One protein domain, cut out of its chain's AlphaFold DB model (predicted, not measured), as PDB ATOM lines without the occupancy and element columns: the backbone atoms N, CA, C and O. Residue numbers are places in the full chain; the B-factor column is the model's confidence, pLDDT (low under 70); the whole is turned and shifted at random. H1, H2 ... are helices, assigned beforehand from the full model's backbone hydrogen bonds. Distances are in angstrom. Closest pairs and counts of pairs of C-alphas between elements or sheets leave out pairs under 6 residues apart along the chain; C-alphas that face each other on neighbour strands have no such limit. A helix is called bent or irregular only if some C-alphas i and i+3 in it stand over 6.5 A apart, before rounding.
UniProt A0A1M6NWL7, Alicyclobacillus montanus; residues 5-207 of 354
ATOM      1  N   THR A   5     141.901 167.037 120.277       77.62
ATOM      2  CA  THR A   5     142.852 167.782 121.118       77.62
ATOM      3  C   THR A   5     142.356 169.150 121.605       77.62
ATOM      4  O   THR A   5     142.392 169.362 122.817       77.62
ATOM      5  N   PRO A   6     141.866 170.074 120.749       74.75
ATOM      6  CA  PRO A   6     141.401 171.381 121.222       74.75
ATOM      7  C   PRO A   6     140.224 171.270 122.205       74.75
ATOM      8  O   PRO A   6     140.227 171.934 123.240       74.75
ATOM      9  N   PHE A   7     139.263 170.380 121.945       78.56
ATOM     10  CA  PHE A   7     138.111 170.154 122.826       78.56
ATOM     11  C   PHE A   7     138.524 169.517 124.152       78.56
ATOM     12  O   PHE A   7     138.065 169.943 125.209       78.56
ATOM     13  N   GLY A   8     139.428 168.535 124.102       75.38
ATOM     14  CA  GLY A   8     139.962 167.879 125.292       75.38
ATOM     15  C   GLY A   8     140.675 168.861 126.224       75.38
ATOM     16  O   GLY A   8     140.432 168.838 127.429       75.38
ATOM     17  N   VAL A   9     141.497 169.768 125.681       74.00
ATOM     18  CA  VAL A   9     142.195 170.796 126.476       74.00
ATOM     19  C   VAL A   9     141.198 171.728 127.163       74.00
ATOM     20  O   VAL A   9     141.287 171.929 128.373       74.00
ATOM     21  N   VAL A  10     140.216 172.253 126.425       76.25
ATOM     22  CA  VAL A  10     139.186 173.139 126.993       76.25
ATOM     23  C   VAL A  10     138.378 172.419 128.076       76.25
ATOM     24  O   VAL A  10     138.180 172.967 129.160       76.25
ATOM     25  N   ALA A  11     137.969 171.171 127.829       79.06
ATOM     26  CA  ALA A  11     137.219 170.375 128.795       79.06
ATOM     27  C   ALA A  11     138.009 170.141 130.093       79.06
ATOM     28  O   ALA A  11     137.443 170.263 131.179       79.06
ATOM     29  N   VAL A  12     139.316 169.862 130.005       77.06
ATOM     30  CA  VAL A  12     140.191 169.711 131.181       77.06
ATOM     31  C   VAL A  12     140.309 171.015 131.962       77.06
ATOM     32  O   VAL A  12     140.161 170.996 133.182       77.06
ATOM     33  N   LEU A  13     140.525 172.149 131.291       76.12
ATOM     34  CA  LEU A  13     140.629 173.448 131.963       76.12
ATOM     35  C   LEU A  13     139.332 173.808 132.701       76.12
ATOM     36  O   LEU A  13     139.372 174.162 133.880       76.12
ATOM     37  N   LEU A  14     138.179 173.642 132.044       79.38
ATOM     38  CA  LEU A  14     136.868 173.865 132.660       79.38
ATOM     39  C   LEU A  14     136.628 172.919 133.840       79.38
ATOM     40  O   LEU A  14     136.180 173.357 134.901       79.38
ATOM     41  N   TYR A  15     136.966 171.636 133.683       84.00
ATOM     42  CA  TYR A  15     136.856 170.663 134.764       84.00
ATOM     43  C   TYR A  15     137.697 171.072 135.970       84.00
ATOM     44  O   TYR A  15     137.182 171.049 137.080       84.00
ATOM     45  N   LEU A  16     138.961 171.471 135.781       78.12
ATOM     46  CA  LEU A  16     139.838 171.863 136.886       78.12
ATOM     47  C   LEU A  16     139.265 173.056 137.658       78.12
ATOM     48  O   LEU A  16     139.194 173.002 138.885       78.12
ATOM     49  N   ILE A  17     138.774 174.084 136.959       76.69
ATOM     50  CA  ILE A  17     138.145 175.256 137.587       76.69
ATOM     51  C   ILE A  17     136.936 174.830 138.432       76.69
ATOM     52  O   ILE A  17     136.831 175.195 139.607       76.69
ATOM     53  N   ILE A  18     136.037 174.023 137.862       78.38
ATOM     54  CA  ILE A  18     134.809 173.572 138.532       78.38
ATOM     55  C   ILE A  18     135.134 172.630 139.699       78.38
ATOM     56  O   ILE A  18     134.600 172.793 140.798       78.38
ATOM     57  N   ALA A  19     136.015 171.653 139.485       78.88
ATOM     58  CA  ALA A  19     136.370 170.629 140.459       78.88
ATOM     59  C   ALA A  19     137.090 171.226 141.670       78.88
ATOM     60  O   ALA A  19     136.744 170.875 142.799       78.88
ATOM     61  N   ILE A  20     138.018 172.165 141.458       72.44
ATOM     62  CA  ILE A  20     138.687 172.895 142.543       72.44
ATOM     63  C   ILE A  20     137.664 173.748 143.302       72.44
ATOM     64  O   ILE A  20     137.577 173.654 144.527       72.44
ATOM     65  N   SER A  21     136.817 174.507 142.596       73.88
ATOM     66  CA  SER A  21     135.811 175.381 143.219       73.88
ATOM     67  C   SER A  21     134.808 174.605 144.083       73.88
ATOM     68  O   SER A  21     134.544 174.959 145.236       73.88
ATOM     69  N   ILE A  22     134.263 173.504 143.557       78.19
ATOM     70  CA  ILE A  22     133.343 172.626 144.296       78.19
ATOM     71  C   ILE A  22     134.084 171.893 145.413       78.19
ATOM     72  O   ILE A  22     133.529 171.723 146.500       78.19
ATOM     73  N   GLY A  23     135.320 171.460 145.159       75.75
ATOM     74  CA  GLY A  23     136.139 170.725 146.109       75.75
ATOM     75  C   GLY A  23     136.449 171.533 147.365       75.75
ATOM     76  O   GLY A  23     136.252 171.033 148.474       75.75
ATOM     77  N   ILE A  24     136.817 172.806 147.189       72.75
ATOM     78  CA  ILE A  24     137.005 173.770 148.278       72.75
ATOM     79  C   ILE A  24     135.674 174.007 149.002       72.75
ATOM     80  O   ILE A  24     135.591 173.825 150.218       72.75
ATOM     81  N   LYS A  25     134.599 174.330 148.263       82.19
ATOM     82  CA  LYS A  25     133.281 174.648 148.848       82.19
ATOM     83  C   LYS A  25     132.695 173.495 149.667       82.19
ATOM     84  O   LYS A  25     132.092 173.723 150.711       82.19
ATOM     85  N   ARG A  26     132.842 172.256 149.194       80.25
ATOM     86  CA  ARG A  26     132.294 171.051 149.839       80.25
ATOM     87  C   ARG A  26     133.298 170.322 150.734       80.25
ATOM     88  O   ARG A  26     132.958 169.255 151.241       80.25
ATOM     89  N   ARG A  27     134.511 170.866 150.914       82.75
ATOM     90  CA  ARG A  27     135.612 170.264 151.690       82.75
ATOM     91  C   ARG A  27     135.827 168.785 151.349       82.75
ATOM     92  O   ARG A  27     135.980 167.940 152.232       82.75
ATOM     93  N   THR A  28     135.768 168.443 150.062       77.50
ATOM     94  CA  THR A  28     135.937 167.048 149.644       77.50
ATOM     95  C   THR A  28     137.393 166.623 149.832       77.50
ATOM     96  O   THR A  28     138.299 167.389 149.502       77.50
ATOM     97  N   PRO A  29     137.654 165.406 150.337       78.62
ATOM     98  CA  PRO A  29     139.020 164.938 150.526       78.62
ATOM     99  C   PRO A  29     139.733 164.809 149.176       78.62
ATOM    100  O   PRO A  29     139.132 164.358 148.195       78.62
ATOM    101  N   ALA A  30     141.026 165.145 149.144       74.50
ATOM    102  CA  ALA A  30     141.846 165.121 147.930       74.50
ATOM    103  C   ALA A  30     141.790 163.769 147.199       74.50
ATOM    104  O   ALA A  30     141.715 163.726 145.975       74.50
ATOM    105  N   THR A  31     141.713 162.656 147.936       73.81
ATOM    106  CA  THR A  31     141.572 161.308 147.360       73.81
ATOM    107  C   THR A  31     140.323 161.156 146.489       73.81
ATOM    108  O   THR A  31     140.391 160.550 145.423       73.81
ATOM    109  N   ARG A  32     139.184 161.738 146.893       77.94
ATOM    110  CA  ARG A  32     137.958 161.731 146.081       77.94
ATOM    111  C   ARG A  32     138.057 162.670 144.885       77.94
ATOM    112  O   ARG A  32     137.532 162.335 143.830       77.94
ATOM    113  N   GLN A  33     138.728 163.811 145.031       78.50
ATOM    114  CA  GLN A  33     138.941 164.737 143.915       78.50
ATOM    115  C   GLN A  33     139.808 164.100 142.822       78.50
ATOM    116  O   GLN A  33     139.438 164.145 141.653       78.50
ATOM    117  N   VAL A  34     140.896 163.423 143.206       79.75
ATOM    118  CA  VAL A  34     141.741 162.653 142.279       79.75
ATOM    119  C   VAL A  34     140.926 161.570 141.578       79.75
ATOM    120  O   VAL A  34     140.998 161.444 140.361       79.75
ATOM    121  N   LEU A  35     140.095 160.827 142.314       81.19
ATOM    122  CA  LEU A  35     139.240 159.800 141.721       81.19
ATOM    123  C   LEU A  35     138.265 160.372 140.679       81.19
ATOM    124  O   LEU A  35     138.117 159.804 139.598       81.19
ATOM    125  N   TYR A  36     137.622 161.505 140.978       83.25
ATOM    126  CA  TYR A  36     136.748 162.185 140.021       83.25
ATOM    127  C   TYR A  36     137.519 162.680 138.797       83.25
ATOM    128  O   TYR A  36     137.008 162.562 137.686       83.25
ATOM    129  N   PHE A  37     138.738 163.190 138.983       83.00
ATOM    130  CA  PHE A  37     139.573 163.662 137.882       83.00
ATOM    131  C   PHE A  37     139.987 162.513 136.965       83.00
ATOM    132  O   PHE A  37     139.844 162.612 135.752       83.00
ATOM    133  N   VAL A  38     140.423 161.388 137.531       82.75
ATOM    134  CA  VAL A  38     140.808 160.199 136.757       82.75
ATOM    135  C   VAL A  38     139.608 159.656 135.989       82.75
ATOM    136  O   VAL A  38     139.741 159.303 134.822       82.75
ATOM    137  N   PHE A  39     138.423 159.638 136.608       86.69
ATOM    138  CA  PHE A  39     137.204 159.208 135.925       86.69
ATOM    139  C   PHE A  39     136.831 160.153 134.786       86.69
ATOM    140  O   PHE A  39     136.448 159.707 133.711       86.69
ATOM    141  N   PHE A  40     136.989 161.459 134.994       87.38
ATOM    142  CA  PHE A  40     136.770 162.459 133.960       87.38
ATOM    143  C   PHE A  40     137.745 162.299 132.784       87.38
ATOM    144  O   PHE A  40     137.310 162.258 131.636       87.38
ATOM    145  N   VAL A  41     139.044 162.137 133.054       85.06
ATOM    146  CA  VAL A  41     140.057 161.867 132.019       85.06
ATOM    147  C   VAL A  41     139.741 160.570 131.274       85.06
ATOM    148  O   VAL A  41     139.832 160.533 130.050       85.06
ATOM    149  N   TYR A  42     139.310 159.527 131.983       88.06
ATOM    150  CA  TYR A  42     138.835 158.292 131.364       88.06
ATOM    151  C   TYR A  42     137.663 158.547 130.399       88.06
ATOM    152  O   TYR A  42     137.730 158.119 129.250       88.06
ATOM    153  N   LEU A  43     136.634 159.300 130.808       90.56
ATOM    154  CA  LEU A  43     135.508 159.642 129.928       90.56
ATOM    155  C   LEU A  43     135.950 160.451 128.697       90.56
ATOM    156  O   LEU A  43     135.419 160.243 127.608       90.56
ATOM    157  N   LEU A  44     136.941 161.336 128.843       87.56
ATOM    158  CA  LEU A  44     137.545 162.052 127.718       87.56
ATOM    159  C   LEU A  44     138.257 161.107 126.744       87.56
ATOM    160  O   LEU A  44     138.152 161.291 125.535       87.56
ATOM    161  N   VAL A  45     138.957 160.091 127.250       86.69
ATOM    162  CA  VAL A  45     139.594 159.067 126.410       86.69
ATOM    163  C   VAL A  45     138.546 158.227 125.687       86.69
ATOM    164  O   VAL A  45     138.688 158.022 124.485       86.69
ATOM    165  N   VAL A  46     137.471 157.819 126.370       88.75
ATOM    166  CA  VAL A  46     136.335 157.140 125.729       88.75
ATOM    167  C   VAL A  46     135.787 158.008 124.600       88.75
ATOM    168  O   VAL A  46     135.746 157.549 123.468       88.75
ATOM    169  N   ALA A  47     135.479 159.282 124.861       89.19
ATOM    170  CA  ALA A  47     134.987 160.202 123.836       89.19
ATOM    171  C   ALA A  47     135.978 160.384 122.671       89.19
ATOM    172  O   ALA A  47     135.562 160.368 121.512       89.19
ATOM    173  N   LYS A  48     137.286 160.517 122.950       88.19
ATOM    174  CA  LYS A  48     138.341 160.594 121.922       88.19
ATOM    175  C   LYS A  48     138.300 159.366 121.016       88.19
ATOM    176  O   LYS A  48     138.345 159.523 119.804       88.19
ATOM    177  N   ILE A  49     138.239 158.170 121.598       85.62
ATOM    178  CA  ILE A  49     138.290 156.907 120.857       85.62
ATOM    179  C   ILE A  49     136.994 156.680 120.072       85.62
ATOM    180  O   ILE A  49     137.051 156.259 118.918       85.62
ATOM    181  N   THR A  50     135.830 156.968 120.662       87.69
ATOM    182  CA  THR A  50     134.528 156.575 120.098       87.69
ATOM    183  C   THR A  50     133.881 157.616 119.195       87.69
ATOM    184  O   THR A  50     133.131 157.227 118.299       87.69
ATOM    185  N   LEU A  51     134.174 158.905 119.374       88.69
ATOM    186  CA  LEU A  51     133.546 159.975 118.591       88.69
ATOM    187  C   LEU A  51     134.493 160.607 117.566       88.69
ATOM    188  O   LEU A  51     134.016 161.104 116.549       88.69
ATOM    189  N   PHE A  52     135.810 160.583 117.802       86.25
ATOM    190  CA  PHE A  52     136.807 161.285 116.984       86.25
ATOM    191  C   PHE A  52     137.747 160.326 116.235       86.25
ATOM    192  O   PHE A  52     137.996 159.220 116.708       86.25
ATOM    193  N   PRO A  53     138.346 160.752 115.103       86.00
ATOM    194  CA  PRO A  53     138.173 162.046 114.436       86.00
ATOM    195  C   PRO A  53     136.818 162.165 113.725       86.00
ATOM    196  O   PRO A  53     136.285 161.175 113.232       86.00
ATOM    197  N   ILE A  54     136.283 163.387 113.651       83.06
ATOM    198  CA  ILE A  54     135.024 163.662 112.944       83.06
ATOM    199  C   ILE A  54     135.360 164.187 111.536       83.06
ATOM    200  O   ILE A  54     136.019 165.231 111.409       83.06
ATOM    201  N   PRO A  55     134.972 163.493 110.454       80.50
ATOM    202  CA  PRO A  55     135.152 164.006 109.103       80.50
ATOM    203  C   PRO A  55     134.186 165.166 108.844       80.50
ATOM    204  O   PRO A  55     133.012 165.089 109.168       80.50
ATOM    205  N   LEU A  56     134.693 166.258 108.263       78.31
ATOM    206  CA  LEU A  56     133.875 167.433 107.917       78.31
ATOM    207  C   LEU A  56     133.337 167.372 106.483       78.31
ATOM    208  O   LEU A  56     132.492 168.173 106.111       78.31
ATOM    209  N   HIS A  57     133.851 166.444 105.680       74.38
ATOM    210  CA  HIS A  57     133.453 166.255 104.295       74.38
ATOM    211  C   HIS A  57     133.110 164.789 104.089       74.38
ATOM    212  O   HIS A  57     133.783 163.910 104.636       74.38
ATOM    213  N   HIS A  58     132.069 164.543 103.298       69.75
ATOM    214  CA  HIS A  58     131.712 163.202 102.878       69.75
ATOM    215  C   HIS A  58     132.726 162.728 101.837       69.75
ATOM    216  O   HIS A  58     132.772 163.245 100.723       69.75
ATOM    217  N   TYR A  59     133.542 161.744 102.196       59.38
ATOM    218  CA  TYR A  59     134.519 161.150 101.287       59.38
ATOM    219  C   TYR A  59     133.908 159.999 100.479       59.38
ATOM    220  O   TYR A  59     134.564 158.990 100.313       59.38
ATOM    221  N   GLY A  60     132.635 160.071 100.077       48.25
ATOM    222  CA  GLY A  60     132.008 159.084  99.180       48.25
ATOM    223  C   GLY A  60     131.857 157.645  99.701       48.25
ATOM    224  O   GLY A  60     131.288 156.828  98.986       48.25
ATOM    225  N   VAL A  61     132.321 157.341 100.920       52.84
ATOM    226  CA  VAL A  61     132.246 156.004 101.528       52.84
ATOM    227  C   VAL A  61     130.816 155.643 101.879       52.84
ATOM    228  O   VAL A  61     130.183 156.335 102.677       52.84
ATOM    229  N   ASN A  62     130.344 154.509 101.357       50.53
ATOM    230  CA  ASN A  62     129.253 153.763 101.978       50.53
ATOM    231  C   ASN A  62     129.736 153.314 103.358       50.53
ATOM    232  O   ASN A  62     130.353 152.259 103.506       50.53
ATOM    233  N   ALA A  63     129.530 154.156 104.363       55.91
ATOM    234  CA  ALA A  63     129.775 153.763 105.733       55.91
ATOM    235  C   ALA A  63     128.845 152.603 106.120       55.91
ATOM    236  O   ALA A  63     127.748 152.483 105.559       55.91
ATOM    237  N   PRO A  64     129.291 151.738 107.046       61.84
ATOM    238  CA  PRO A  64     128.490 150.619 107.518       61.84
ATOM    239  C   PRO A  64     127.097 151.096 107.940       61.84
ATOM    240  O   PRO A  64     126.930 152.163 108.537       61.84
ATOM    241  N   ALA A  65     126.078 150.331 107.553       74.56
ATOM    242  CA  ALA A  65     124.709 150.611 107.953       74.56
ATOM    243  C   ALA A  65     124.577 150.433 109.469       74.56
ATOM    244  O   ALA A  65     125.192 149.536 110.041       74.56
ATOM    245  N   ASN A  66     123.746 151.259 110.105       85.12
ATOM    246  CA  ASN A  66     123.450 151.100 111.526       85.12
ATOM    247  C   ASN A  66     122.930 149.681 111.793       85.12
ATOM    248  O   ASN A  66     121.968 149.241 111.156       85.12
ATOM    249  N   ASN A  67     123.537 148.989 112.752       88.12
ATOM    250  CA  ASN A  67     123.083 147.686 113.193       88.12
ATOM    251  C   ASN A  67     122.127 147.835 114.380       88.12
ATOM    252  O   ASN A  67     122.519 148.210 115.485       88.12
ATOM    253  N   ILE A  68     120.865 147.486 114.149       90.25
ATOM    254  CA  ILE A  68     119.822 147.427 115.182       90.25
ATOM    255  C   ILE A  68     119.453 145.991 115.570       90.25
ATOM    256  O   ILE A  68     118.568 145.794 116.402       90.25
ATOM    257  N   ILE A  69     120.092 144.987 114.959       91.25
ATOM    258  CA  ILE A  69     119.812 143.570 115.188       91.25
ATOM    259  C   ILE A  69     120.831 143.038 116.204       91.25
ATOM    260  O   ILE A  69     122.018 142.936 115.883       91.25
ATOM    261  N   PRO A  70     120.391 142.650 117.416       90.81
ATOM    262  CA  PRO A  70     121.291 142.096 118.416       90.81
ATOM    263  C   PRO A  70     121.999 140.827 117.929       90.81
ATOM    264  O   PRO A  70     121.392 139.934 117.331       90.81
ATOM    265  N   PHE A  71     123.271 140.722 118.287       90.69
ATOM    266  CA  PHE A  71     124.227 139.663 117.976       90.69
ATOM    267  C   PHE A  71     124.575 139.503 116.492       90.69
ATOM    268  O   PHE A  71     125.183 138.494 116.126       90.69
ATOM    269  N   HIS A  72     124.186 140.436 115.625       87.38
ATOM    270  CA  HIS A  72     124.466 140.342 114.195       87.38
ATOM    271  C   HIS A  72     125.971 140.418 113.904       87.38
ATOM    272  O   HIS A  72     126.532 139.501 113.294       87.38
ATOM    273  N   THR A  73     126.632 141.469 114.391       84.00
ATOM    274  CA  THR A  73     128.071 141.689 114.219       84.00
ATOM    275  C   THR A  73     128.851 140.610 114.966       84.00
ATOM    276  O   THR A  73     129.700 139.948 114.375       84.00
ATOM    277  N   ILE A  74     128.480 140.309 116.216       85.31
ATOM    278  CA  ILE A  74     129.123 139.258 117.028       85.31
ATOM    279  C   ILE A  74     129.120 137.900 116.305       85.31
ATOM    280  O   ILE A  74     130.145 137.217 116.255       85.31
ATOM    281  N   ARG A  75     127.984 137.492 115.720       85.94
ATOM    282  CA  ARG A  75     127.886 136.222 114.978       85.94
ATOM    283  C   ARG A  75     128.741 136.230 113.717       85.94
ATOM    284  O   ARG A  75     129.333 135.201 113.400       85.94
ATOM    285  N   ALA A  76     128.811 137.357 113.010       80.50
ATOM    286  CA  ALA A  76     129.641 137.485 111.818       80.50
ATOM    287  C   ALA A  76     131.133 137.282 112.139       80.50
ATOM    288  O   ALA A  76     131.814 136.567 111.400       80.50
ATOM    289  N   VAL A  77     131.600 137.821 113.272       77.38
ATOM    290  CA  VAL A  77     132.973 137.626 113.768       77.38
ATOM    291  C   VAL A  77     133.235 136.163 114.123       77.38
ATOM    292  O   VAL A  77     134.203 135.573 113.646       77.38
ATOM    293  N   ILE A  78     132.351 135.547 114.918       80.38
ATOM    294  CA  ILE A  78     132.501 134.149 115.361       80.38
ATOM    295  C   ILE A  78     132.479 133.174 114.173       80.38
ATOM    296  O   ILE A  78     133.191 132.173 114.185       80.38
ATOM    297  N   ALA A  79     131.705 133.474 113.128       80.25
ATOM    298  CA  ALA A  79     131.626 132.667 111.912       80.25
ATOM    299  C   ALA A  79     132.879 132.755 111.012       80.25
ATOM    300  O   ALA A  79     132.896 132.152 109.941       80.25
ATOM    301  N   GLY A  80     133.922 133.490 111.418       61.91
ATOM    302  CA  GLY A  80     135.226 133.474 110.756       61.91
ATOM    303  C   GLY A  80     135.339 134.338 109.502       61.91
ATOM    304  O   GLY A  80     136.264 134.140 108.718       61.91
ATOM    305  N   LYS A  81     134.430 135.298 109.289       59.78
ATOM    306  CA  LYS A  81     134.447 136.148 108.083       59.78
ATOM    307  C   LYS A  81     135.589 137.183 108.062       59.78
ATOM    308  O   LYS A  81     135.982 137.599 106.978       59.78
ATOM    309  N   SER A  82     136.143 137.560 109.219       54.38
ATOM    310  CA  SER A  82     137.326 138.430 109.364       54.38
ATOM    311  C   SER A  82     137.919 138.244 110.772       54.38
ATOM    312  O   SER A  82     137.416 138.766 111.762       54.38
ATOM    313  N   LEU A  83     138.946 137.393 110.901       54.19
ATOM    314  CA  LEU A  83     139.346 136.842 112.208       54.19
ATOM    315  C   LEU A  83     140.248 137.762 113.054       54.19
ATOM    316  O   LEU A  83     140.294 137.605 114.269       54.19
ATOM    317  N   SER A  84     140.999 138.687 112.446       57.38
ATOM    318  CA  SER A  84     142.013 139.483 113.162       57.38
ATOM    319  C   SER A  84     141.535 140.888 113.535       57.38
ATOM    320  O   SER A  84     141.704 141.301 114.681       57.38
ATOM    321  N   TYR A  85     140.914 141.614 112.601       54.00
ATOM    322  CA  TYR A  85     140.428 142.979 112.835       54.00
ATOM    323  C   TYR A  85     139.166 142.997 113.710       54.00
ATOM    324  O   TYR A  85     139.067 143.769 114.663       54.00
ATOM    325  N   ASP A  86     138.226 142.089 113.456       62.47
ATOM    326  CA  ASP A  86     136.922 142.142 114.118       62.47
ATOM    327  C   ASP A  86     136.976 141.613 115.561       62.47
ATOM    328  O   ASP A  86     136.238 142.076 116.432       62.47
ATOM    329  N   LEU A  87     137.896 140.686 115.850       63.38
ATOM    330  CA  LEU A  87     138.123 140.181 117.207       63.38
ATOM    331  C   LEU A  87     138.749 141.254 118.110       63.38
ATOM    332  O   LEU A  87     138.412 141.348 119.293       63.38
ATOM    333  N   TYR A  88     139.619 142.095 117.538       66.75
ATOM    334  CA  TYR A  88     140.169 143.263 118.221       66.75
ATOM    335  C   TYR A  88     139.072 144.279 118.552       66.75
ATOM    336  O   TYR A  88     139.046 144.789 119.669       66.75
ATOM    337  N   ASN A  89     138.124 144.518 117.641       72.31
ATOM    338  CA  ASN A  89     136.992 145.412 117.901       72.31
ATOM    339  C   ASN A  89     136.070 144.867 119.002       72.31
ATOM    340  O   ASN A  89     135.723 145.601 119.930       72.31
ATOM    341  N   LEU A  90     135.756 143.566 118.974       78.94
ATOM    342  CA  LEU A  90     134.930 142.925 120.003       78.94
ATOM    343  C   LEU A  90     135.563 143.046 121.398       78.94
ATOM    344  O   LEU A  90     134.912 143.460 122.361       78.94
ATOM    345  N   GLY A  91     136.852 142.705 121.500       78.00
ATOM    346  CA  GLY A  91     137.614 142.823 122.741       78.00
ATOM    347  C   GLY A  91     137.805 144.277 123.171       78.00
ATOM    348  O   GLY A  91     137.679 144.590 124.355       78.00
ATOM    349  N   GLY A  92     138.049 145.171 122.212       82.56
ATOM    350  CA  GLY A  92     138.221 146.604 122.416       82.56
ATOM    351  C   GLY A  92     137.005 147.247 123.072       82.56
ATOM    352  O   GLY A  92     137.168 147.952 124.066       82.56
ATOM    353  N   ASN A  93     135.795 146.934 122.602       87.12
ATOM    354  CA  ASN A  93     134.552 147.435 123.197       87.12
ATOM    355  C   ASN A  93     134.378 146.948 124.646       87.12
ATOM    356  O   ASN A  93     134.166 147.740 125.563       87.12
ATOM    357  N   ILE A  94     134.595 145.658 124.921       88.06
ATOM    358  CA  ILE A  94     134.548 145.155 126.305       88.06
ATOM    359  C   ILE A  94     135.567 145.903 127.182       88.06
ATOM    360  O   ILE A  94     135.213 146.445 128.233       88.06
ATOM    361  N   LEU A  95     136.830 145.966 126.752       86.94
ATOM    362  CA  LEU A  95     137.915 146.590 127.515       86.94
ATOM    363  C   LEU A  95     137.695 148.089 127.739       86.94
ATOM    364  O   LEU A  95     138.066 148.602 128.796       86.94
ATOM    365  N   LEU A  96     137.049 148.782 126.799       88.62
ATOM    366  CA  LEU A  96     136.764 150.211 126.889       88.62
ATOM    367  C   LEU A  96     135.896 150.557 128.107       88.62
ATOM    368  O   LEU A  96     136.123 151.588 128.744       88.62
ATOM    369  N   PHE A  97     134.937 149.698 128.469       92.44
ATOM    370  CA  PHE A  97     134.006 149.922 129.585       92.44
ATOM    371  C   PHE A  97     134.350 149.171 130.881       92.44
ATOM    372  O   PHE A  97     133.726 149.416 131.920       92.44
ATOM    373  N   VAL A  98     135.389 148.330 130.887       89.88
ATOM    374  CA  VAL A  98     135.920 147.726 132.124       89.88
ATOM    375  C   VAL A  98     136.287 148.789 133.176       89.88
ATOM    376  O   VAL A  98     135.829 148.671 134.319       89.88
ATOM    377  N   PRO A  99     137.024 149.872 132.849       90.31
ATOM    378  CA  PRO A  99     137.314 150.920 133.825       90.31
ATOM    379  C   PRO A  99     136.051 151.601 134.361       90.31
ATOM    380  O   PRO A  99     135.992 151.906 135.549       90.31
ATOM    381  N   PHE A 100     135.010 151.783 133.540       91.75
ATOM    382  CA  PHE A 100     133.737 152.345 133.999       91.75
ATOM    383  C   PHE A 100     133.108 151.491 135.107       91.75
ATOM    384  O   PHE A 100     132.786 152.002 136.183       91.75
ATOM    385  N   GLY A 101     132.989 150.181 134.873       88.31
ATOM    386  CA  GLY A 101     132.426 149.231 135.834       88.31
ATOM    387  C   GLY A 101     133.196 149.150 137.151       88.31
ATOM    388  O   GLY A 101     132.605 148.997 138.224       88.31
ATOM    389  N   PHE A 102     134.518 149.304 137.071       86.31
ATOM    390  CA  PHE A 102     135.411 149.346 138.223       86.31
ATOM    391  C   PHE A 102     135.322 150.677 138.987       86.31
ATOM    392  O   PHE A 102     135.190 150.685 140.208       86.31
ATOM    393  N   MET A 103     135.385 151.820 138.301       85.62
ATOM    394  CA  MET A 103     135.500 153.136 138.940       85.62
ATOM    395  C   MET A 103     134.177 153.647 139.516       85.62
ATOM    396  O   MET A 103     134.172 154.341 140.537       85.62
ATOM    397  N   LEU A 104     133.042 153.305 138.902       87.81
ATOM    398  CA  LEU A 104     131.739 153.855 139.273       87.81
ATOM    399  C   LEU A 104     131.338 153.583 140.746       87.81
ATOM    400  O   LEU A 104     130.944 154.533 141.435       87.81
ATOM    401  N   PRO A 105     131.484 152.360 141.299       84.31
ATOM    402  CA  PRO A 105     131.235 152.093 142.722       84.31
ATOM    403  C   PRO A 105     132.179 152.827 143.679       84.31
ATOM    404  O   PRO A 105     131.837 153.048 144.841       84.31
ATOM    405  N   LEU A 106     133.377 153.180 143.209       81.69
ATOM    406  CA  LEU A 106     134.430 153.810 144.007       81.69
ATOM    407  C   LEU A 106     134.183 155.317 144.140       81.69
ATOM    408  O   LEU A 106     134.435 155.912 145.186       81.69
ATOM    409  N   ILE A 107     133.619 155.919 143.092       79.94
ATOM    410  CA  ILE A 107     133.184 157.321 143.038       79.94
ATOM    411  C   ILE A 107     131.982 157.556 143.953       79.94
ATOM    412  O   ILE A 107     131.868 158.610 144.589       79.94
ATOM    413  N   SER A 108     131.069 156.583 144.023       77.69
ATOM    414  CA  SER A 108     129.838 156.698 144.795       77.69
ATOM    415  C   SER A 108     129.417 155.357 145.379       77.69
ATOM    416  O   SER A 108     129.014 154.443 144.661       77.69
ATOM    417  N   SER A 109     129.388 155.280 146.712       71.44
ATOM    418  CA  SER A 109     128.911 154.101 147.447       71.44
ATOM    419  C   SER A 109     127.475 153.714 147.078       71.44
ATOM    420  O   SER A 109     127.115 152.539 147.110       71.44
ATOM    421  N   ARG A 110     126.656 154.689 146.657       72.50
ATOM    422  CA  ARG A 110     125.291 154.454 146.166       72.50
ATOM    423  C   ARG A 110     125.272 153.652 144.863       72.50
ATOM    424  O   ARG A 110     124.263 153.012 144.587       72.50
ATOM    425  N   GLN A 111     126.340 153.682 144.070       74.56
ATOM    426  CA  GLN A 111     126.446 152.959 142.800       74.56
ATOM    427  C   GLN A 111     127.092 151.573 142.946       74.56
ATOM    428  O   GLN A 111     127.224 150.857 141.964       74.56
ATOM    429  N   ASN A 112     127.408 151.126 144.168       79.38
ATOM    430  CA  ASN A 112     127.975 149.798 144.444       79.38
ATOM    431  C   ASN A 112     126.941 148.647 144.385       79.38
ATOM    432  O   ASN A 112     127.029 147.657 145.112       79.38
ATOM    433  N   ARG A 113     125.909 148.783 143.549       88.88
ATOM    434  CA  ARG A 113     124.910 147.735 143.311       88.88
ATOM    435  C   ARG A 113     125.064 147.254 141.882       88.88
ATOM    436  O   ARG A 113     125.044 148.082 140.979       88.88
ATOM    437  N   PHE A 114     125.137 145.937 141.696       90.12
ATOM    438  CA  PHE A 114     125.294 145.304 140.383       90.12
ATOM    439  C   PHE A 114     124.354 145.912 139.335       90.12
ATOM    440  O   PHE A 114     124.817 146.475 138.350       90.12
ATOM    441  N   LEU A 115     123.046 145.930 139.618       92.94
ATOM    442  CA  LEU A 115     122.047 146.459 138.687       92.94
ATOM    443  C   LEU A 115     122.264 147.942 138.343       92.94
ATOM    444  O   LEU A 115     122.001 148.351 137.222       92.94
ATOM    445  N   ARG A 116     122.784 148.753 139.274       92.44
ATOM    446  CA  ARG A 116     123.088 150.165 138.987       92.44
ATOM    447  C   ARG A 116     124.286 150.310 138.064       92.44
ATOM    448  O   ARG A 116     124.251 151.169 137.196       92.44
ATOM    449  N   VAL A 117     125.317 149.484 138.236       92.25
ATOM    450  CA  VAL A 117     126.476 149.493 137.335       92.25
ATOM    451  C   VAL A 117     126.076 149.041 135.939       92.25
ATOM    452  O   VAL A 117     126.459 149.693 134.977       92.25
ATOM    453  N   VAL A 118     125.245 148.001 135.832       95.50
ATOM    454  CA  VAL A 118     124.699 147.539 134.546       95.50
ATOM    455  C   VAL A 118     123.883 148.638 133.874       95.50
ATOM    456  O   VAL A 118     124.166 148.985 132.736       95.50
ATOM    457  N   LEU A 119     122.914 149.230 134.583       96.38
ATOM    458  CA  LEU A 119     122.053 150.276 134.022       96.38
ATOM    459  C   LEU A 119     122.840 151.527 133.631       96.38
ATOM    460  O   LEU A 119     122.624 152.072 132.559       96.38
ATOM    461  N   LEU A 120     123.766 151.987 134.476       95.06
ATOM    462  CA  LEU A 120     124.582 153.158 134.156       95.06
ATOM    463  C   LEU A 120     125.595 152.861 133.049       95.06
ATOM    464  O   LEU A 120     125.844 153.741 132.237       95.06
ATOM    465  N   GLY A 121     126.137 151.642 132.985       95.00
ATOM    466  CA  GLY A 121     126.987 151.192 131.883       95.00
ATOM    467  C   GLY A 121     126.217 151.201 130.570       95.00
ATOM    468  O   GLY A 121     126.633 151.867 129.632       95.00
ATOM    469  N   PHE A 122     125.036 150.579 130.556       96.75
ATOM    470  CA  PHE A 122     124.112 150.588 129.425       96.75
ATOM    471  C   PHE A 122     123.756 152.011 128.985       96.75
ATOM    472  O   PHE A 122     123.914 152.345 127.816       96.75
ATOM    473  N   CYS A 123     123.328 152.878 129.911       97.06
ATOM    474  CA  CYS A 123     122.967 154.259 129.588       97.06
ATOM    475  C   CYS A 123     124.154 155.049 129.030       97.06
ATOM    476  O   CYS A 123     123.982 155.817 128.088       97.06
ATOM    477  N   MET A 124     125.355 154.878 129.590       94.62
ATOM    478  CA  MET A 124     126.541 155.578 129.096       94.62
ATOM    479  C   MET A 124     126.950 155.087 127.715       94.62
ATOM    480  O   MET A 124     127.272 155.909 126.861       94.62
ATOM    481  N   THR A 125     126.877 153.785 127.455       94.56
ATOM    482  CA  THR A 125     127.106 153.283 126.104       94.56
ATOM    483  C   THR A 125     126.042 153.772 125.134       94.56
ATOM    484  O   THR A 125     126.376 154.208 124.040       94.56
ATOM    485  N   LEU A 126     124.771 153.780 125.537       95.75
ATOM    486  CA  LEU A 126     123.690 154.309 124.715       95.75
ATOM    487  C   LEU A 126     123.939 155.775 124.346       95.75
ATOM    488  O   LEU A 126     123.701 156.154 123.205       95.75
ATOM    489  N   VAL A 127     124.457 156.590 125.273       96.19
ATOM    490  CA  VAL A 127     124.869 157.977 124.994       96.19
ATOM    491  C   VAL A 127     125.999 158.027 123.965       96.19
ATOM    492  O   VAL A 127     125.954 158.868 123.072       96.19
ATOM    493  N   VAL A 128     126.995 157.142 124.060       94.31
ATOM    494  CA  VAL A 128     128.106 157.075 123.097       94.31
ATOM    495  C   VAL A 128     127.612 156.682 121.703       94.31
ATOM    496  O   VAL A 128     127.881 157.410 120.749       94.31
ATOM    497  N   GLU A 129     126.859 155.587 121.587       93.94
ATOM    498  CA  GLU A 129     126.317 155.112 120.307       93.94
ATOM    499  C   GLU A 129     125.350 156.135 119.701       93.94
ATOM    500  O   GLU A 129     125.465 156.498 118.530       93.94
ATOM    501  N   SER A 130     124.460 156.710 120.517       94.06
ATOM    502  CA  SER A 130     123.577 157.796 120.075       94.06
ATOM    503  C   SER A 130     124.373 159.027 119.651       94.06
ATOM    504  O   SER A 130     123.995 159.694 118.697       94.06
ATOM    505  N   GLY A 131     125.491 159.330 120.315       93.38
ATOM    506  CA  GLY A 131     126.404 160.403 119.929       93.38
ATOM    507  C   GLY A 131     126.988 160.193 118.533       93.38
ATOM    508  O   GLY A 131     126.923 161.110 117.716       93.38
ATOM    509  N   LYS A 132     127.482 158.982 118.228       91.81
ATOM    510  CA  LYS A 132     127.931 158.615 116.872       91.81
ATOM    511  C   LYS A 132     126.800 158.812 115.859       91.81
ATOM    512  O   LYS A 132     126.993 159.484 114.850       91.81
ATOM    513  N   PHE A 133     125.605 158.298 116.159       91.00
ATOM    514  CA  PHE A 133     124.434 158.423 115.289       91.00
ATOM    515  C   PHE A 133     124.024 159.882 115.048       91.00
ATOM    516  O   PHE A 133     123.783 160.279 113.908       91.00
ATOM    517  N   ILE A 134     123.975 160.705 116.098       92.62
ATOM    518  CA  ILE A 134     123.616 162.125 116.005       92.62
ATOM    519  C   ILE A 134     124.659 162.879 115.183       92.62
ATOM    520  O   ILE A 134     124.282 163.642 114.301       92.62
ATOM    521  N   ILE A 135     125.955 162.653 115.419       90.06
ATOM    522  CA  ILE A 135     127.017 163.306 114.640       90.06
ATOM    523  C   ILE A 135     126.920 162.883 113.167       90.06
ATOM    524  O   ILE A 135     126.927 163.753 112.302       90.06
ATOM    525  N   SER A 136     126.737 161.590 112.875       88.06
ATOM    526  CA  SER A 136     126.463 161.084 111.520       88.06
ATOM    527  C   SER A 136     125.254 161.781 110.880       88.06
ATOM    528  O   SER A 136     125.316 162.235 109.739       88.06
ATOM    529  N   SER A 137     124.168 161.947 111.636       86.69
ATOM    530  CA  SER A 137     122.956 162.622 111.163       86.69
ATOM    531  C   SER A 137     123.198 164.105 110.864       86.69
ATOM    532  O   SER A 137     122.760 164.601 109.830       86.69
ATOM    533  N   VAL A 138     123.934 164.808 111.730       88.38
ATOM    534  CA  VAL A 138     124.274 166.233 111.561       88.38
ATOM    535  C   VAL A 138     125.205 166.451 110.369       88.38
ATOM    536  O   VAL A 138     125.074 167.448 109.665       88.38
ATOM    537  N   LEU A 139     126.132 165.525 110.120       85.38
ATOM    538  CA  LEU A 139     127.024 165.576 108.962       85.38
ATOM    539  C   LEU A 139     126.305 165.273 107.637       85.38
ATOM    540  O   LEU A 139     126.844 165.578 106.575       85.38
ATOM    541  N   GLY A 140     125.110 164.675 107.685       83.38
ATOM    542  CA  GLY A 140     124.359 164.248 106.503       83.38
ATOM    543  C   GLY A 140     124.887 162.959 105.864       83.38
ATOM    544  O   GLY A 140     124.476 162.611 104.759       83.38
ATOM    545  N   PHE A 141     125.796 162.251 106.537       82.31
ATOM    546  CA  PHE A 141     126.318 160.956 106.113       82.31
ATOM    547  C   PHE A 141     126.810 160.146 107.315       82.31
ATOM    548  O   PHE A 141     127.327 160.696 108.288       82.31
ATOM    549  N   THR A 142     126.709 158.822 107.232       80.75
ATOM    550  CA  THR A 142     127.248 157.942 108.270       80.75
ATOM    551  C   THR A 142     128.775 158.018 108.253       80.75
ATOM    552  O   THR A 142     129.397 157.755 107.231       80.75
ATOM    553  N   TYR A 143     129.396 158.428 109.360       81.19
ATOM    554  CA  TYR A 143     130.861 158.386 109.515       81.19
ATOM    555  C   TYR A 143     131.306 157.289 110.486       81.19
ATOM    556  O   TYR A 143     132.420 156.783 110.389       81.19
ATOM    557  N   ARG A 144     130.420 156.946 111.423       84.00
ATOM    558  CA  ARG A 144     130.486 155.798 112.320       84.00
ATOM    559  C   ARG A 144     129.086 155.219 112.440       84.00
ATOM    560  O   ARG A 144     128.110 155.974 112.481       84.00
ATOM    561  N   ASP A 145     129.020 153.902 112.471       84.56
ATOM    562  CA  ASP A 145     127.816 153.119 112.672       84.56
ATOM    563  C   ASP A 145     127.363 153.156 114.132       84.56
ATOM    564  O   ASP A 145     128.158 153.189 115.074       84.56
ATOM    565  N   PHE A 146     126.044 153.185 114.301       89.81
ATOM    566  CA  PHE A 146     125.399 152.781 115.540       89.81
ATOM    567  C   PHE A 146     125.313 151.255 115.545       89.81
ATOM    568  O   PHE A 146     124.669 150.698 114.654       89.81
ATOM    569  N   ASP A 147     125.909 150.592 116.536       90.12
ATOM    570  CA  ASP A 147     125.840 149.134 116.671       90.12
ATOM    571  C   ASP A 147     125.274 148.722 118.044       90.12
ATOM    572  O   ASP A 147     125.821 149.035 119.106       90.12
ATOM    573  N   VAL A 148     124.150 147.996 118.035       93.75
ATOM    574  CA  VAL A 148     123.563 147.400 119.246       93.75
ATOM    575  C   VAL A 148     124.503 146.370 119.888       93.75
ATOM    576  O   VAL A 148     124.480 146.203 121.109       93.75
ATOM    577  N   ASP A 149     125.364 145.716 119.114       92.38
ATOM    578  CA  ASP A 149     126.335 144.756 119.636       92.38
ATOM    579  C   ASP A 149     127.432 145.458 120.433       92.38
ATOM    580  O   ASP A 149     127.766 145.001 121.526       92.38
ATOM    581  N   ASP A 150     127.910 146.617 119.975       91.38
ATOM    582  CA  ASP A 150     128.813 147.476 120.748       91.38
ATOM    583  C   ASP A 150     128.165 147.892 122.069       91.38
ATOM    584  O   ASP A 150     128.809 147.894 123.124       91.38
ATOM    585  N   LEU A 151     126.857 148.169 122.042       94.00
ATOM    586  CA  LEU A 151     126.084 148.482 123.236       94.00
ATOM    587  C   LEU A 151     126.103 147.338 124.255       94.00
ATOM    588  O   LEU A 151     126.363 147.556 125.448       94.00
ATOM    589  N   ILE A 152     125.886 146.113 123.781       95.12
ATOM    590  CA  ILE A 152     125.934 144.893 124.589       95.12
ATOM    591  C   ILE A 152     127.353 144.649 125.122       95.12
ATOM    592  O   ILE A 152     127.520 144.423 126.322       95.12
ATOM    593  N   LEU A 153     128.375 144.736 124.268       94.00
ATOM    594  CA  LEU A 153     129.773 144.451 124.607       94.00
ATOM    595  C   LEU A 153     130.331 145.435 125.634       94.00
ATOM    596  O   LEU A 153     130.922 145.017 126.628       94.00
ATOM    597  N   ASN A 154     130.085 146.731 125.461       94.88
ATOM    598  CA  ASN A 154     130.472 147.750 126.434       94.88
ATOM    599  C   ASN A 154     129.731 147.553 127.772       94.88
ATOM    600  O   ASN A 154     130.327 147.638 128.848       94.88
ATOM    601  N   THR A 155     128.431 147.228 127.739       96.75
ATOM    602  CA  THR A 155     127.667 146.921 128.964       96.75
ATOM    603  C   THR A 155     128.242 145.695 129.679       96.75
ATOM    604  O   THR A 155     128.385 145.691 130.905       96.75
ATOM    605  N   PHE A 156     128.645 144.675 128.920       96.75
ATOM    606  CA  PHE A 156     129.357 143.515 129.444       96.75
ATOM    607  C   PHE A 156     130.730 143.896 130.018       96.75
ATOM    608  O   PHE A 156     131.075 143.455 131.113       96.75
ATOM    609  N   GLY A 157     131.468 144.797 129.369       94.94
ATOM    610  CA  GLY A 157     132.685 145.408 129.904       94.94
ATOM    611  C   GLY A 157     132.478 146.030 131.285       94.94
ATOM    612  O   GLY A 157     133.231 145.746 132.218       94.94
ATOM    613  N   ALA A 158     131.398 146.792 131.471       95.50
ATOM    614  CA  ALA A 158     131.045 147.356 132.775       95.50
ATOM    615  C   ALA A 158     130.739 146.269 133.829       95.50
ATOM    616  O   ALA A 158     131.126 146.405 134.994       95.50
ATOM    617  N   ILE A 159     130.094 145.166 133.439       96.69
ATOM    618  CA  ILE A 159     129.877 144.005 134.321       96.69
ATOM    619  C   ILE A 159     131.210 143.380 134.739       96.69
ATOM    620  O   ILE A 159     131.433 143.152 135.932       96.69
ATOM    621  N   VAL A 160     132.108 143.140 133.782       93.12
ATOM    622  CA  VAL A 160     133.437 142.566 134.026       93.12
ATOM    623  C   VAL A 160     134.242 143.466 134.964       93.12
ATOM    624  O   VAL A 160     134.764 142.989 135.972       93.12
ATOM    625  N   GLY A 161     134.270 144.777 134.715       90.81
ATOM    626  CA  GLY A 161     134.936 145.754 135.579       90.81
ATOM    627  C   GLY A 161     134.408 145.766 137.013       90.81
ATOM    628  O   GLY A 161     135.186 145.803 137.970       90.81
ATOM    629  N   PHE A 162     133.087 145.663 137.184       91.75
ATOM    630  CA  PHE A 162     132.485 145.521 138.508       91.75
ATOM    631  C   PHE A 162     132.896 144.208 139.183       91.75
ATOM    632  O   PHE A 162     133.236 144.200 140.367       91.75
ATOM    633  N   GLY A 163     132.898 143.101 138.437       88.88
ATOM    634  CA  GLY A 163     133.361 141.797 138.909       88.88
ATOM    635  C   GLY A 163     134.807 141.839 139.406       88.88
ATOM    636  O   GLY A 163     135.074 141.397 140.524       88.88
ATOM    637  N   ILE A 164     135.708 142.458 138.633       87.88
ATOM    638  CA  ILE A 164     137.116 142.677 139.000       87.88
ATOM    639  C   ILE A 164     137.213 143.462 140.308       87.88
ATOM    640  O   ILE A 164     137.930 143.044 141.216       87.88
ATOM    641  N   LEU A 165     136.453 144.554 140.455       85.31
ATOM    642  CA  LEU A 165     136.431 145.306 141.709       85.31
ATOM    643  C   LEU A 165     135.983 144.425 142.882       85.31
ATOM    644  O   LEU A 165     136.604 144.433 143.941       85.31
ATOM    645  N   ARG A 166     134.889 143.675 142.725       85.94
ATOM    646  CA  ARG A 166     134.343 142.831 143.798       85.94
ATOM    647  C   ARG A 166     135.304 141.717 144.185       85.94
ATOM    648  O   ARG A 166     135.425 141.428 145.373       85.94
ATOM    649  N   PHE A 167     135.979 141.125 143.208       83.25
ATOM    650  CA  PHE A 167     137.033 140.149 143.431       83.25
ATOM    651  C   PHE A 167     138.193 140.787 144.204       83.25
ATOM    652  O   PHE A 167     138.511 140.328 145.298       83.25
ATOM    653  N   ALA A 168     138.724 141.914 143.727       81.44
ATOM    654  CA  ALA A 168     139.797 142.643 144.395       81.44
ATOM    655  C   ALA A 168     139.431 143.028 145.840       81.44
ATOM    656  O   ALA A 168     140.230 142.821 146.745       81.44
ATOM    657  N   LEU A 169     138.208 143.512 146.089       79.44
ATOM    658  CA  LEU A 169     137.730 143.856 147.434       79.44
ATOM    659  C   LEU A 169     137.553 142.634 148.348       79.44
ATOM    660  O   LEU A 169     137.775 142.741 149.552       79.44
ATOM    661  N   ARG A 170     137.153 141.474 147.810       76.38
ATOM    662  CA  ARG A 170     137.061 140.224 148.586       76.38
ATOM    663  C   ARG A 170     138.445 139.719 148.991       76.38
ATOM    664  O   ARG A 170     138.645 139.400 150.159       76.38
ATOM    665  N   PHE A 171     139.399 139.716 148.060       68.31
ATOM    666  CA  PHE A 171     140.797 139.377 148.346       68.31
ATOM    667  C   PHE A 171     141.446 140.388 149.299       68.31
ATOM    668  O   PHE A 171     142.185 140.002 150.197       68.31
ATOM    669  N   TRP A 172     141.094 141.669 149.175       63.00
ATOM    670  CA  TRP A 172     141.495 142.722 150.104       63.00
ATOM    671  C   TRP A 172     140.969 142.490 151.519       63.00
ATOM    672  O   TRP A 172     141.695 142.676 152.479       63.00
ATOM    673  N   HIS A 173     139.722 142.050 151.688       54.62
ATOM    674  CA  HIS A 173     139.193 141.780 153.029       54.62
ATOM    675  C   HIS A 173     139.841 140.544 153.686       54.62
ATOM    676  O   HIS A 173     139.817 140.418 154.910       54.62
ATOM    677  N   SER A 174     140.444 139.662 152.879       53.56
ATOM    678  CA  SER A 174     141.235 138.504 153.315       53.56
ATOM    679  C   SER A 174     142.686 138.850 153.691       53.56
ATOM    680  O   SER A 174     143.369 138.010 154.269       53.56
ATOM    681  N   GLN A 175     143.177 140.050 153.366       53.69
ATOM    682  CA  GLN A 175     144.561 140.488 153.577       53.69
ATOM    683  C   GLN A 175     144.544 141.838 154.315       53.69
ATOM    684  O   GLN A 175     144.024 142.817 153.799       53.69
ATOM    685  N   HIS A 176     145.076 141.929 155.538       44.53
ATOM    686  CA  HIS A 176     144.996 143.118 156.411       44.53
ATOM    687  C   HIS A 176     145.773 144.369 155.918       44.53
ATOM    688  O   HIS A 176     146.575 144.948 156.652       44.53
ATOM    689  N   TRP A 177     145.534 144.862 154.703       45.44
ATOM    690  CA  TRP A 177     146.131 146.103 154.215       45.44
ATOM    691  C   TRP A 177     145.270 147.320 154.583       45.44
ATOM    692  O   TRP A 177     144.171 147.546 154.086       45.44
ATOM    693  N   LYS A 178     145.785 148.124 155.519       42.78
ATOM    694  CA  LYS A 178     145.144 149.318 156.086       42.78
ATOM    695  C   LYS A 178     145.766 150.607 155.521       42.78
ATOM    696  O   LYS A 178     146.512 151.261 156.240       42.78
ATOM    697  N   SER A 179     145.503 151.032 154.277       47.41
ATOM    698  CA  SER A 179     145.666 152.473 153.965       47.41
ATOM    699  C   SER A 179     144.960 152.979 152.687       47.41
ATOM    700  O   SER A 179     144.934 152.266 151.683       47.41
ATOM    701  N   PRO A 180     144.498 154.253 152.655       45.88
ATOM    702  CA  PRO A 180     143.982 154.934 151.455       45.88
ATOM    703  C   PRO A 180     145.043 155.238 150.377       45.88
ATOM    704  O   PRO A 180     144.705 155.785 149.325       45.88
ATOM    705  N   ARG A 181     146.327 154.916 150.613       48.19
ATOM    706  CA  ARG A 181     147.450 155.242 149.712       48.19
ATOM    707  C   ARG A 181     147.385 154.502 148.374       48.19
ATOM    708  O   ARG A 181     147.970 154.966 147.406       48.19
ATOM    709  N   MET A 182     146.621 153.414 148.267       47.72
ATOM    710  CA  MET A 182     146.461 152.705 146.995       47.72
ATOM    711  C   MET A 182     145.754 153.512 145.910       47.72
ATOM    712  O   MET A 182     145.995 153.244 144.749       47.72
ATOM    713  N   TRP A 183     144.923 154.506 146.230       49.22
ATOM    714  CA  TRP A 183     144.372 155.383 145.189       49.22
ATOM    715  C   TRP A 183     145.409 156.366 144.656       49.22
ATOM    716  O   TRP A 183     145.417 156.650 143.463       49.22
ATOM    717  N   LEU A 184     146.324 156.819 145.516       48.38
ATOM    718  CA  LEU A 184     147.491 157.618 145.140       48.38
ATOM    719  C   LEU A 184     148.498 156.829 144.294       48.38
ATOM    720  O   LEU A 184     149.230 157.442 143.535       48.38
ATOM    721  N   ILE A 185     148.522 155.499 144.404       51.69
ATOM    722  CA  ILE A 185     149.415 154.622 143.627       51.69
ATOM    723  C   ILE A 185     148.698 154.070 142.382       51.69
ATOM    724  O   ILE A 185     149.236 154.080 141.282       51.69
ATOM    725  N   GLY A 186     147.444 153.655 142.530       56.09
ATOM    726  CA  GLY A 186     146.621 153.028 141.501       56.09
ATOM    727  C   GLY A 186     146.084 154.001 140.457       56.09
ATOM    728  O   GLY A 186     145.932 153.607 139.308       56.09
ATOM    729  N   SER A 187     145.832 155.271 140.805       60.69
ATOM    730  CA  SER A 187     145.417 156.259 139.799       60.69
ATOM    731  C   SER A 187     146.546 156.692 138.859       60.69
ATOM    732  O   SER A 187     146.286 156.707 137.658       60.69
ATOM    733  N   PRO A 188     147.796 156.933 139.310       59.34
ATOM    734  CA  PRO A 188     148.924 157.053 138.394       59.34
ATOM    735  C   PRO A 188     149.124 155.799 137.556       59.34
ATOM    736  O   PRO A 188     149.341 155.925 136.362       59.34
ATOM    737  N   ILE A 189     148.989 154.599 138.133       64.44
ATOM    738  CA  ILE A 189     149.100 153.348 137.369       64.44
ATOM    739  C   ILE A 189     148.012 153.264 136.297       64.44
ATOM    740  O   ILE A 189     148.317 152.940 135.158       64.44
ATOM    741  N   LEU A 190     146.763 153.612 136.608       59.25
ATOM    742  CA  LEU A 190     145.678 153.615 135.626       59.25
ATOM    743  C   LEU A 190     145.906 154.669 134.536       59.25
ATOM    744  O   LEU A 190     145.697 154.384 133.363       59.25
ATOM    745  N   VAL A 191     146.385 155.863 134.898       67.69
ATOM    746  CA  VAL A 191     146.778 156.899 133.932       67.69
ATOM    747  C   VAL A 191     147.941 156.419 133.069       67.69
ATOM    748  O   VAL A 191     147.909 156.629 131.866       67.69
ATOM    749  N   LEU A 192     148.930 155.728 133.633       62.53
ATOM    750  CA  LEU A 192     150.045 155.140 132.890       62.53
ATOM    751  C   LEU A 192     149.593 153.994 131.984       62.53
ATOM    752  O   LEU A 192     150.098 153.885 130.877       62.53
ATOM    753  N   ILE A 193     148.621 153.182 132.402       66.56
ATOM    754  CA  ILE A 193     148.019 152.135 131.566       66.56
ATOM    755  C   ILE A 193     147.238 152.768 130.414       66.56
ATOM    756  O   ILE A 193     147.363 152.323 129.282       66.56
ATOM    757  N   ILE A 194     146.469 153.827 130.673       68.38
ATOM    758  CA  ILE A 194     145.703 154.532 129.639       68.38
ATOM    759  C   ILE A 194     146.646 155.259 128.675       68.38
ATOM    760  O   ILE A 194     146.518 155.101 127.467       68.38
ATOM    761  N   LEU A 195     147.612 156.027 129.184       64.88
ATOM    762  CA  LEU A 195     148.618 156.705 128.367       64.88
ATOM    763  C   LEU A 195     149.473 155.697 127.607       64.88
ATOM    764  O   LEU A 195     149.731 155.910 126.431       64.88
ATOM    765  N   GLY A 196     149.862 154.596 128.244       67.88
ATOM    766  CA  GLY A 196     150.606 153.501 127.633       67.88
ATOM    767  C   GLY A 196     149.795 152.756 126.576       67.88
ATOM    768  O   GLY A 196     150.347 152.408 125.544       67.88
ATOM    769  N   GLY A 197     148.490 152.571 126.779       69.81
ATOM    770  CA  GLY A 197     147.584 151.962 125.806       69.81
ATOM    771  C   GLY A 197     147.328 152.870 124.604       69.81
ATOM    772  O   GLY A 197     147.431 152.422 123.468       69.81
ATOM    773  N   VAL A 198     147.078 154.163 124.836       70.19
ATOM    774  CA  VAL A 198     146.957 155.166 123.763       70.19
ATOM    775  C   VAL A 198     148.276 155.296 123.006       70.19
ATOM    776  O   VAL A 198     148.275 155.315 121.781       70.19
ATOM    777  N   TRP A 199     149.402 155.355 123.717       74.81
ATOM    778  CA  TRP A 199     150.729 155.402 123.114       74.81
ATOM    779  C   TRP A 199     151.042 154.125 122.338       74.81
ATOM    780  O   TRP A 199     151.528 154.220 121.222       74.81
ATOM    781  N   GLY A 200     150.712 152.953 122.883       72.62
ATOM    782  CA  GLY A 200     150.888 151.660 122.229       72.62
ATOM    783  C   GLY A 200     150.073 151.555 120.945       72.62
ATOM    784  O   GLY A 200     150.630 151.218 119.908       72.62
ATOM    785  N   TYR A 201     148.797 151.947 120.983       76.25
ATOM    786  CA  TYR A 201     147.941 151.996 119.798       76.25
ATOM    787  C   TYR A 201     148.469 152.980 118.750       76.25
ATOM    788  O   TYR A 201     148.594 152.637 117.573       76.25
ATOM    789  N   GLU A 202     148.802 154.212 119.155       76.25
ATOM    790  CA  GLU A 202     149.343 155.215 118.235       76.25
ATOM    791  C   GLU A 202     150.699 154.775 117.663       76.25
ATOM    792  O   GLU A 202     150.948 154.974 116.477       76.25
ATOM    793  N   TYR A 203     151.549 154.135 118.464       80.19
ATOM    794  CA  TYR A 203     152.823 153.580 118.024       80.19
ATOM    795  C   TYR A 203     152.625 152.443 117.026       80.19
ATOM    796  O   TYR A 203     153.231 152.474 115.964       80.19
ATOM    797  N   GLU A 204     151.770 151.466 117.324       78.81
ATOM    798  CA  GLU A 204     151.510 150.326 116.441       78.81
ATOM    799  C   GLU A 204     150.973 150.799 115.085       78.81
ATOM    800  O   GLU A 204     151.545 150.473 114.039       78.81
ATOM    801  N   SER A 205     149.959 151.668 115.119       77.94
ATOM    802  CA  SER A 205     149.336 152.249 113.925       77.94
ATOM    803  C   SER A 205     150.258 153.174 113.127       77.94
ATOM    804  O   SER A 205     150.032 153.356 111.941       77.94
ATOM    805  N   HIS A 206     151.312 153.743 113.717       89.56
ATOM    806  CA  HIS A 206     152.212 154.689 113.036       89.56
ATOM    807  C   HIS A 206     153.686 154.247 113.065       89.56
ATOM    808  O   HIS A 206     154.606 155.052 112.874       89.56
ATOM    809  N   SER A 207     153.931 152.960 113.308       86.00
ATOM    810  CA  SER A 207     155.270 152.380 113.479       86.00
ATOM    811  C   SER A 207     156.083 152.407 112.184       86.00
ATOM    812  O   SER A 207     157.289 152.664 112.198       86.00
TER     813      SER A 207
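AT A GLANCE: This is residues 5 to 207 of the 354 residues of a protein of Alicyclobacillus montanus (UniProt A0A1M6NWL7). H2 runs through the middle of this group of helices, with H1, H7 and the second arm of the bent H4 along different sides of it. Beyond it H5 and H6 form a helical hairpin that packs on H4, while short H3 and the long link of residues 52 to 71 lie towards one end. The printed part has 203 residues, with seven named helices, H1 to H7 in order, and no named strand: the class is all helix, and the packing is part aligned, part crossed. It is compact, with a radius of gyration of the C-alphas of 18.7 A, and spans 56 by 38 by 37 A.

IN THESE COORDINATES: H1, residues 5 to 25, begins at C-alpha 5 (142.852, 167.782, 121.118) and is 30.1 A long. H2 is residues 30 to 51, 30.9 A, and H3 residues 72 to 78. H4, residues 85 to 107, was assigned as one helix by its hydrogen bonds but is bent: C-alphas 96 and 99 are 7.0 A apart. Its arms are H4a, residues 85 to 96, and H4b, residues 99 to 107, itself irregular, with C-alphas 102 and 105 6.7 A apart. H5 is residues 114 to 139, 37.4 A, and H6 residues 148 to 173, 37.6 A. H7, residues 181 to 205, 36.0 A, ends at C-alpha 205 (149.336, 152.249, 113.925).

HOW THE PARTS SIT: H2 and H4 are the hubs, touching four helices each. H1 and H2 form a hairpin at a shallow tilt of 23 degrees; their closest C-alphas, of Gly 8 and Leu 44, are 6.8 A apart. H2 touches H7 with residues 31 to 38 alone, the same way at 17 degrees, a shallow tilt; the closest C-alphas are Val 38 and Ser 187, 6.8 A. H4b touches H6 at a steep tilt of 52 degrees, the C-alphas of Gly 101 and Ala 158 being closest at 3.8 A. H5 and H6 form a hairpin at a shallow tilt of 33 degrees, only just short of steep; their closest C-alphas, Phe 122 and Thr 155, are 5.1 A apart. H3 and H4a only just touch, with 3 pairs of C-alphas within 8 A, Val 77 and Asp 86 closest at 6.0 A. H1 and H7 are apart. Every O i to N i+4 pair is within hydrogen-bond range in H1, H2, H3, H4a, H5 and H6, against 3 of 5 in H4b and 20 of 21 in H7.

THE WHOLE: The C-alphas farthest apart, of Gly 60 and His 176, are 60.8 A apart. The printed part has no cut; the link from H2 to H3 is long. Residues 58 to 64, 80 to 88 and 171 to 197 are under pLDDT 70.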